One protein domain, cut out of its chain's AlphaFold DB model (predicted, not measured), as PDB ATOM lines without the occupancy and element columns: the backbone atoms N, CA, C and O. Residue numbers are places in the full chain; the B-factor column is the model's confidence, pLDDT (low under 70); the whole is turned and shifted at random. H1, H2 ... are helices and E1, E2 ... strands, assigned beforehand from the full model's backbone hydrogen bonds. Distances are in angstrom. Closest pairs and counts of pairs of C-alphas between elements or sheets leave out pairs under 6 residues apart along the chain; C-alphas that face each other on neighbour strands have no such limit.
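Overview. This is residues 3 to 68 of the 69 residues of the protein "GxxExxY protein" of Bacteroidetes bacterium (UniProt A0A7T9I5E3). A small three-stranded sheet has H1 over one face, and H2 and H3 make a corner beyond one end. The printed part has 66 residues with E1 H1 E2 E3 H2 H3; the sheet, E1 E2 E3, is mixed, and so is the class. It is only just compact, close to loose: radius of gyration of the C-alphas 13.0 A, spans 35 by 24 by 17 A.

Along the chain. E1, residues 3 to 5, begins at (-45.629, 24.548, -9.076). H1, residues 12 to 24, spans 18.5 A; E2, 29 to 34, 16.9 A; E3, 41 to 46, 16.6 A. H2 is residues 51 to 59; H3, 61 to 66, ends at (-26.111, 17.816, 3.375).

Arrangement. E1 and E2 are parallel, N 3 and O 31 2.8 A apart; with H1 between, they form a right-handed strand-helix-strand unit. Hairpin E2 and E3 is antiparallel, N 32 and O 43 2.9 A apart. H1 lies over E2, height over the sheet 8.7 A. H2 only grazes the sheet. O i to N i+4 pairs are within hydrogen-bond range throughout H1, 3 of 5 in H2, 1 of 2 in H3.

Size, cuts and confidence. No cut, no long link; residues 64 to 68 are under pLDDT 70.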
ATOM      1  N   GLU A   3     -44.672  25.004 -10.084       95.06
ATOM      2  CA  GLU A   3     -45.629  24.548  -9.076       95.06
ATOM      3  C   GLU A   3     -46.225  25.756  -8.350       95.06
ATOM      4  O   GLU A   3     -45.498  26.623  -7.860       95.06
ATOM      5  N   LEU A   4     -47.556  25.806  -8.285       96.62
ATOM      6  CA  LEU A   4     -48.312  26.907  -7.698       96.62
ATOM      7  C   LEU A   4     -48.944  26.467  -6.372       96.62
ATOM      8  O   LEU A   4     -49.491  25.370  -6.259       96.62
ATOM      9  N   LYS A   5     -48.883  27.341  -5.368       96.50
ATOM     10  CA  LYS A   5     -49.502  27.182  -4.048       96.50
ATOM     11  C   LYS A   5     -50.318  28.428  -3.702       96.50
ATOM     12  O   LYS A   5     -49.999  29.536  -4.132       96.50
ATOM     13  N   ALA A   6     -51.341  28.234  -2.878       97.25
ATOM     14  CA  ALA A   6     -52.138  29.296  -2.273       97.25
ATOM     15  C   ALA A   6     -52.267  29.037  -0.763       97.25
ATOM     16  O   ALA A   6     -53.348  28.799  -0.239       97.25
ATOM     17  N   LEU A   7     -51.122  28.999  -0.080       96.94
ATOM     18  CA  LEU A   7     -51.009  28.668   1.337       96.94
ATOM     19  C   LEU A   7     -50.621  29.904   2.144       96.94
ATOM     20  O   LEU A   7     -49.816  30.709   1.684       96.94
ATOM     21  N   ILE A   8     -51.124  30.009   3.377       96.88
ATOM     22  CA  ILE A   8     -50.798  31.115   4.298       96.88
ATOM     23  C   ILE A   8     -49.287  31.178   4.569       96.88
ATOM     24  O   ILE A   8     -48.725  32.261   4.733       96.88
ATOM     25  N   LYS A   9     -48.629  30.015   4.603       94.19
ATOM     26  CA  LYS A   9     -47.190  29.873   4.808       94.19
ATOM     27  C   LYS A   9     -46.660  28.688   4.011       94.19
ATOM     28  O   LYS A   9     -47.289  27.633   3.985       94.19
ATOM     29  N   LEU A  10     -45.489  28.849   3.398       94.75
ATOM     30  CA  LEU A  10     -44.778  27.747   2.766       94.75
ATOM     31  C   LEU A  10     -43.923  26.972   3.788       94.75
ATOM     32  O   LEU A  10     -43.008  27.525   4.399       94.75
ATOM     33  N   GLU A  11     -44.183  25.677   3.934       94.12
ATOM     34  CA  GLU A  11     -43.426  24.748   4.776       94.12
ATOM     35  C   GLU A  11     -42.439  23.873   3.984       94.12
ATOM     36  O   GLU A  11     -42.517  23.743   2.757       94.12
ATOM     37  N   GLU A  12     -41.504  23.239   4.697       91.62
ATOM     38  CA  GLU A  12     -40.473  22.371   4.110       91.62
ATOM     39  C   GLU A  12     -41.063  21.175   3.356       91.62
ATOM     40  O   GLU A  12     -40.542  20.788   2.308       91.62
ATOM     41  N   VAL A  13     -42.207  20.652   3.808       93.75
ATOM     42  CA  VAL A  13     -42.914  19.556   3.131       93.75
ATOM     43  C   VAL A  13     -43.294  19.912   1.688       93.75
ATOM     44  O   VAL A  13     -43.244  19.066   0.797       93.75
ATOM     45  N   HIS A  14     -43.605  21.181   1.402       94.38
ATOM     46  CA  HIS A  14     -43.932  21.612   0.040       94.38
ATOM     47  C   HIS A  14     -42.702  21.651  -0.859       94.38
ATOM     48  O   HIS A  14     -42.803  21.351  -2.047       94.38
ATOM     49  N   LEU A  15     -41.540  21.992  -0.297       92.50
ATOM     50  CA  LEU A  15     -40.279  21.916  -1.021       92.50
ATOM     51  C   LEU A  15     -39.915  20.458  -1.322       92.50
ATOM     52  O   LEU A  15     -39.481  20.165  -2.435       92.50
ATOM     53  N   ALA A  16     -40.132  19.553  -0.364       92.06
ATOM     54  CA  ALA A  16     -39.901  18.123  -0.546       92.06
ATOM     55  C   ALA A  16     -40.794  17.536  -1.652       92.06
ATOM     56  O   ALA A  16     -40.293  16.840  -2.533       92.06
ATOM     57  N   HIS A  17     -42.088  17.878  -1.677       91.56
ATOM     58  CA  HIS A  17     -42.990  17.464  -2.759       91.56
ATOM     59  C   HIS A  17     -42.505  17.953  -4.127       91.56
ATOM     60  O   HIS A  17     -42.376  17.150  -5.051       91.56
ATOM     61  N   ALA A  18     -42.168  19.242  -4.236       92.62
ATOM     62  CA  ALA A  18     -41.655  19.823  -5.472       92.62
ATOM     63  C   ALA A  18     -40.388  19.094  -5.947       92.62
ATOM     64  O   ALA A  18     -40.287  18.705  -7.110       92.62
ATOM     65  N   MET A  19     -39.444  18.841  -5.034       91.50
ATOM     66  CA  MET A  19     -38.207  18.118  -5.333       91.50
ATOM     67  C   MET A  19     -38.475  16.698  -5.841       91.50
ATOM     68  O   MET A  19     -37.901  16.305  -6.856       91.50
ATOM     69  N   ASN A  20     -39.368  15.956  -5.184       91.56
ATOM     70  CA  ASN A  20     -39.705  14.585  -5.568       91.56
ATOM     71  C   ASN A  20     -40.314  14.529  -6.972       91.56
ATOM     72  O   ASN A  20     -39.923  13.687  -7.778       91.56
ATOM     73  N   TYR A  21     -41.209  15.462  -7.310       91.56
ATOM     74  CA  TYR A  21     -41.735  15.548  -8.670       91.56
ATOM     75  C   TYR A  21     -40.636  15.893  -9.677       91.56
ATOM     76  O   TYR A  21     -40.521  15.229 -10.703       91.56
ATOM     77  N   TYR A  22     -39.779  16.878  -9.397       93.50
ATOM     78  CA  TYR A  22     -38.689  17.229 -10.315       93.50
ATOM     79  C   TYR A  22     -37.702  16.077 -10.529       93.50
ATOM     80  O   TYR A  22     -37.175  15.936 -11.630       93.50
ATOM     81  N   GLN A  23     -37.486  15.231  -9.523       91.69
ATOM     82  CA  GLN A  23     -36.707  14.002  -9.664       91.69
ATOM     83  C   GLN A  23     -37.428  12.958 -10.521       91.69
ATOM     84  O   GLN A  23     -36.828  12.448 -11.464       91.69
ATOM     85  N   ALA A  24     -38.707  12.684 -10.249       93.56
ATOM     86  CA  ALA A  24     -39.497  11.703 -10.996       93.56
ATOM     87  C   ALA A  24     -39.640  12.066 -12.485       93.56
ATOM     88  O   ALA A  24     -39.575  11.195 -13.347       93.56
ATOM     89  N   TYR A  25     -39.769  13.360 -12.791       94.25
ATOM     90  CA  TYR A  25     -39.832  13.874 -14.162       94.25
ATOM     91  C   TYR A  25     -38.453  14.161 -14.776       94.25
ATOM     92  O   TYR A  25     -38.386  14.703 -15.877       94.25
ATOM     93  N   ASN A  26     -37.358  13.833 -14.078       93.69
ATOM     94  CA  ASN A  26     -35.981  14.105 -14.493       93.69
ATOM     95  C   ASN A  26     -35.773  15.551 -14.989       93.69
ATOM     96  O   ASN A  26     -35.171  15.802 -16.027       93.69
ATOM     97  N   LEU A  27     -36.312  16.519 -14.248       95.50
ATOM     98  CA  LEU A  27     -36.180  17.936 -14.558       95.50
ATOM     99  C   LEU A  27     -34.958  18.522 -13.838       95.50
ATOM    100  O   LEU A  27     -34.773  18.257 -12.647       95.50
ATOM    101  N   PRO A  28     -34.154  19.374 -14.500       94.81
ATOM    102  CA  PRO A  28     -33.012  20.035 -13.870       94.81
ATOM    103  C   PRO A  28     -33.448  21.090 -12.848       94.81
ATOM    104  O   PRO A  28     -32.808  21.275 -11.813       94.81
ATOM    105  N   ILE A  29     -34.536  21.808 -13.126       94.88
ATOM    106  CA  ILE A  29     -34.967  22.947 -12.321       94.88
ATOM    107  C   ILE A  29     -36.488  23.081 -12.309       94.88
ATOM    108  O   ILE A  29     -37.187  22.822 -13.298       94.88
ATOM    109  N   GLY A  30     -36.998  23.557 -11.179       94.81
ATOM    110  CA  GLY A  30     -38.376  23.979 -11.030       94.81
ATOM    111  C   GLY A  30     -38.518  25.306 -10.301       94.81
ATOM    112  O   GLY A  30     -37.578  25.817  -9.685       94.81
ATOM    113  N   LEU A  31     -39.713  25.874 -10.401       96.50
ATOM    114  CA  LEU A  31     -40.092  27.116  -9.747       96.50
ATOM    115  C   LEU A  31     -41.325  26.849  -8.889       96.50
ATOM    116  O   LEU A  31     -42.376  26.504  -9.414       96.50
ATOM    117  N   LEU A  32     -41.180  27.003  -7.580       96.69
ATOM    118  CA  LEU A  32     -42.270  26.919  -6.618       96.69
ATOM    119  C   LEU A  32     -42.723  28.340  -6.296       96.69
ATOM    120  O   LEU A  32     -41.894  29.143  -5.873       96.69
ATOM    121  N   ILE A  33     -44.000  28.649  -6.493       97.50
ATOM    122  CA  ILE A  33     -44.565  29.970  -6.211       97.50
ATOM    123  C   ILE A  33     -45.773  29.822  -5.290       97.50
ATOM    124  O   ILE A  33     -46.671  29.031  -5.565       97.50
ATOM    125  N   ASN A  34     -45.808  30.597  -4.210       97.75
ATOM    126  CA  ASN A  34     -46.920  30.670  -3.278       97.75
ATOM    127  C   ASN A  34     -47.536  32.074  -3.274       97.75
ATOM    128  O   ASN A  34     -46.879  33.051  -2.918       97.75
ATOM    129  N   PHE A  35     -48.814  32.145  -3.640       97.44
ATOM    130  CA  PHE A  35     -49.598  33.381  -3.713       97.44
ATOM    131  C   PHE A  35     -50.590  33.536  -2.550       97.44
ATOM    132  O   PHE A  35     -51.298  34.533  -2.493       97.44
ATOM    133  N   GLY A  36     -50.678  32.556  -1.641       96.69
ATOM    134  CA  GLY A  36     -51.617  32.596  -0.508       96.69
ATOM    135  C   GLY A  36     -51.067  33.264   0.752       96.69
ATOM    136  O   GLY A  36     -51.809  33.460   1.712       96.69
ATOM    137  N   ALA A  37     -49.774  33.591   0.766       97.44
ATOM    138  CA  ALA A  37     -49.132  34.283   1.873       97.44
ATOM    139  C   ALA A  37     -49.384  35.799   1.796       97.44
ATOM    140  O   ALA A  37     -49.858  36.328   0.793       97.44
ATOM    141  N   LYS A  38     -49.007  36.525   2.856       96.88
ATOM    142  CA  LYS A  38     -49.108  37.999   2.915       96.88
ATOM    143  C   LYS A  38     -48.371  38.702   1.762       96.88
ATOM    144  O   LYS A  38     -48.720  39.818   1.389       96.88
ATOM    145  N   SER A  39     -47.340  38.063   1.225       96.25
ATOM    146  CA  SER A  39     -46.542  38.521   0.091       96.25
ATOM    147  C   SER A  39     -46.221  37.339  -0.812       96.25
ATOM    148  O   SER A  39     -46.203  36.204  -0.344       96.25
ATOM    149  N   LEU A  40     -45.914  37.607  -2.081       96.38
ATOM    150  CA  LEU A  40     -45.499  36.571  -3.022       96.38
ATOM    151  C   LEU A  40     -44.225  35.870  -2.532       96.38
ATOM    152  O   LEU A  40     -43.172  36.499  -2.426       96.38
ATOM    153  N   GLU A  41     -44.303  34.568  -2.284       96.75
ATOM    154  CA  GLU A  41     -43.134  33.748  -1.969       96.75
ATOM    155  C   GLU A  41     -42.779  32.904  -3.192       96.75
ATOM    156  O   GLU A  41     -43.649  32.299  -3.817       96.75
ATOM    157  N   PHE A  42     -41.499  32.821  -3.541       96.00
ATOM    158  CA  PHE A  42     -41.052  31.949  -4.624       96.00
ATOM    159  C   PHE A  42     -39.687  31.332  -4.323       96.00
ATOM    160  O   PHE A  42     -38.825  31.948  -3.698       96.00
ATOM    161  N   LYS A  43     -39.479  30.094  -4.780       94.31
ATOM    162  CA  LYS A  43     -38.214  29.362  -4.654       94.31
ATOM    163  C   LYS A  43     -37.862  28.684  -5.971       94.31
ATOM    164  O   LYS A  43     -38.669  27.953  -6.544       94.31
ATOM    165  N   ARG A  44     -36.624  28.887  -6.429       94.19
ATOM    166  CA  ARG A  44     -36.025  28.061  -7.486       94.19
ATOM    167  C   ARG A  44     -35.505  26.784  -6.847       94.19
ATOM    168  O   ARG A  44     -34.677  26.842  -5.943       94.19
ATOM    169  N   VAL A  45     -35.996  25.649  -7.316       93.00
ATOM    170  CA  VAL A  45     -35.657  24.330  -6.786       93.00
ATOM    171  C   VAL A  45     -34.773  23.631  -7.809       93.00
ATOM    172  O   VAL A  45     -35.194  23.410  -8.943       93.00
ATOM    173  N   TYR A  46     -33.538  23.322  -7.423       92.62
ATOM    174  CA  TYR A  46     -32.578  22.629  -8.280       92.62
ATOM    175  C   TYR A  46     -32.570  21.143  -7.947       92.62
ATOM    176  O   TYR A  46     -32.340  20.768  -6.799       92.62
ATOM    177  N   ASN A  47     -32.767  20.296  -8.955       93.06
ATOM    178  CA  ASN A  47     -32.621  18.857  -8.790       93.06
ATOM    179  C   ASN A  47     -31.132  18.493  -8.735       93.06
ATOM    180  O   ASN A  47     -30.460  18.394  -9.762       93.06
ATOM    181  N   VAL A  48     -30.605  18.282  -7.532       89.75
ATOM    182  CA  VAL A  48     -29.183  17.967  -7.310       89.75
ATOM    183  C   VAL A  48     -28.746  16.626  -7.915       89.75
ATOM    184  O   VAL A  48     -27.556  16.403  -8.105       89.75
ATOM    185  N   ASN A  49     -29.683  15.748  -8.270       88.94
ATOM    186  CA  ASN A  49     -29.370  14.469  -8.907       88.94
ATOM    187  C   ASN A  49     -29.348  14.571 -10.442       88.94
ATOM    188  O   ASN A  49     -28.907  13.640 -11.115       88.94
ATOM    189  N   HIS A  50     -29.781  15.701 -11.015       93.38
ATOM    190  CA  HIS A  50     -29.821  15.877 -12.464       93.38
ATOM    191  C   HIS A  50     -28.416  16.126 -13.051       93.38
ATOM    192  O   HIS A  50     -27.678  16.974 -12.531       93.38
ATOM    193  N   PRO A  51     -28.035  15.479 -14.174       92.44
ATOM    194  CA  PRO A  51     -26.712  15.636 -14.785       92.44
ATOM    195  C   PRO A  51     -26.317  17.083 -15.112       92.44
ATOM    196  O   PRO A  51     -25.151  17.448 -14.954       92.44
ATOM    197  N   GLU A  52     -27.275  17.923 -15.511       93.62
ATOM    198  CA  GLU A  52     -27.031  19.342 -15.829       93.62
ATOM    199  C   GLU A  52     -26.606  20.180 -14.612       93.62
ATOM    200  O   GLU A  52     -25.927  21.196 -14.753       93.62
ATOM    201  N   ASN A  53     -26.932  19.738 -13.395       93.19
ATOM    202  CA  ASN A  53     -26.649  20.495 -12.176       93.19
ATOM    203  C   ASN A  53     -25.295  20.163 -11.539       93.19
ATOM    204  O   ASN A  53     -24.934  20.771 -10.529       93.19
ATOM    205  N   LYS A  54     -24.482  19.283 -12.142       89.88
ATOM    206  CA  LYS A  54     -23.130  18.950 -11.648       89.88
ATOM    207  C   LYS A  54     -22.261  20.194 -11.419       89.88
ATOM    208  O   LYS A  54     -21.591  20.310 -10.393       89.88
ATOM    209  N   GLY A  55     -22.304  21.157 -12.344       90.38
ATOM    210  CA  GLY A  55     -21.571  22.421 -12.218       90.38
ATOM    211  C   GLY A  55     -22.118  23.332 -11.114       90.38
ATOM    212  O   GLY A  55     -21.345  23.981 -10.412       90.38
ATOM    213  N   TYR A  56     -23.442  23.355 -10.924       88.62
ATOM    214  CA  TYR A  56     -24.085  24.091  -9.833       88.62
ATOM    215  C   TYR A  56     -23.672  23.534  -8.466       88.62
ATOM    216  O   TYR A  56     -23.271  24.302  -7.594       88.62
ATOM    217  N   ILE A  57     -23.666  22.209  -8.311       87.81
ATOM    218  CA  ILE A  57     -23.269  21.526  -7.074       87.81
ATOM    219  C   ILE A  57     -21.791  21.775  -6.762       87.81
ATOM    220  O   ILE A  57     -21.450  22.120  -5.634       87.81
ATOM    221  N   LYS A  58     -20.909  21.695  -7.770       88.81
ATOM    222  CA  LYS A  58     -19.470  21.970  -7.600       88.81
ATOM    223  C   LYS A  58     -19.196  23.391  -7.088       88.81
ATOM    224  O   LYS A  58     -18.252  23.589  -6.332       88.81
ATOM    225  N   ARG A  59     -20.018  24.369  -7.483       90.94
ATOM    226  CA  ARG A  59     -19.914  25.769  -7.030       90.94
ATOM    227  C   ARG A  59     -20.555  26.026  -5.659       90.94
ATOM    228  O   ARG A  59     -20.314  27.082  -5.091       90.94
ATOM    229  N   ASN A  60     -21.338  25.084  -5.125       86.88
ATOM    230  CA  ASN A  60     -22.080  25.222  -3.867       86.88
ATOM    231  C   ASN A  60     -21.776  24.043  -2.916       86.88
ATOM    232  O   ASN A  60     -22.608  23.152  -2.732       86.88
ATOM    233  N   PRO A  61     -20.584  24.013  -2.293       80.62
ATOM    234  CA  PRO A  61     -20.096  22.853  -1.538       80.62
ATOM    235  C   PRO A  61     -20.918  22.508  -0.282       80.62
ATOM    236  O   PRO A  61     -20.828  21.385   0.214       80.62
ATOM    237  N   THR A  62     -21.745  23.427   0.224       83.50
ATOM    238  CA  THR A  62     -22.682  23.173   1.333       83.50
ATOM    239  C   THR A  62     -23.755  22.139   0.975       83.50
ATOM    240  O   THR A  62     -24.146  21.356   1.835       83.50
ATOM    241  N   ILE A  63     -24.155  22.058  -0.300       78.44
ATOM    242  CA  ILE A  63     -25.140  21.083  -0.802       78.44
ATOM    243  C   ILE A  63     -24.591  19.652  -0.700       78.44
ATOM    244  O   ILE A  63     -25.308  18.727  -0.335       78.44
ATOM    245  N   ILE A  64     -23.295  19.469  -0.964       65.50
ATOM    246  CA  ILE A  64     -22.636  18.154  -0.929       65.50
ATOM    247  C   ILE A  64     -22.547  17.616   0.506       65.50
ATOM    248  O   ILE A  64     -22.657  16.410   0.716       65.50
ATOM    249  N   LYS A  65     -22.357  18.498   1.498       62.22
ATOM    250  CA  LYS A  65     -22.294  18.108   2.916       62.22
ATOM    251  C   LYS A  65     -23.645  17.613   3.439       62.22
ATOM    252  O   LYS A  65     -23.664  16.660   4.204       62.22
ATOM    253  N   SER A  66     -24.749  18.205   2.978       60.97
ATOM    254  CA  SER A  66     -26.111  17.816   3.375       60.97
ATOM    255  C   SER A  66     -26.530  16.423   2.892       60.97
ATOM    256  O   SER A  66     -27.407  15.834   3.502       60.97
ATOM    257  N   ASN A  67     -25.932  15.904   1.813       55.31
ATOM    258  CA  ASN A  67     -26.255  14.579   1.262       55.31
ATOM    259  C   ASN A  67     -25.361  13.450   1.819       55.31
ATOM    260  O   ASN A  67     -25.477  12.311   1.373       55.31
ATOM    261  N   LYS A  68     -24.410  13.766   2.712       54.81
ATOM    262  CA  LYS A  68     -23.448  12.810   3.297       54.81
ATOM    263  C   LYS A  68     -23.675  12.526   4.791       54.81
ATOM    264  O   LYS A  68     -22.909  11.745   5.353       54.81
TER     265      LYS A  68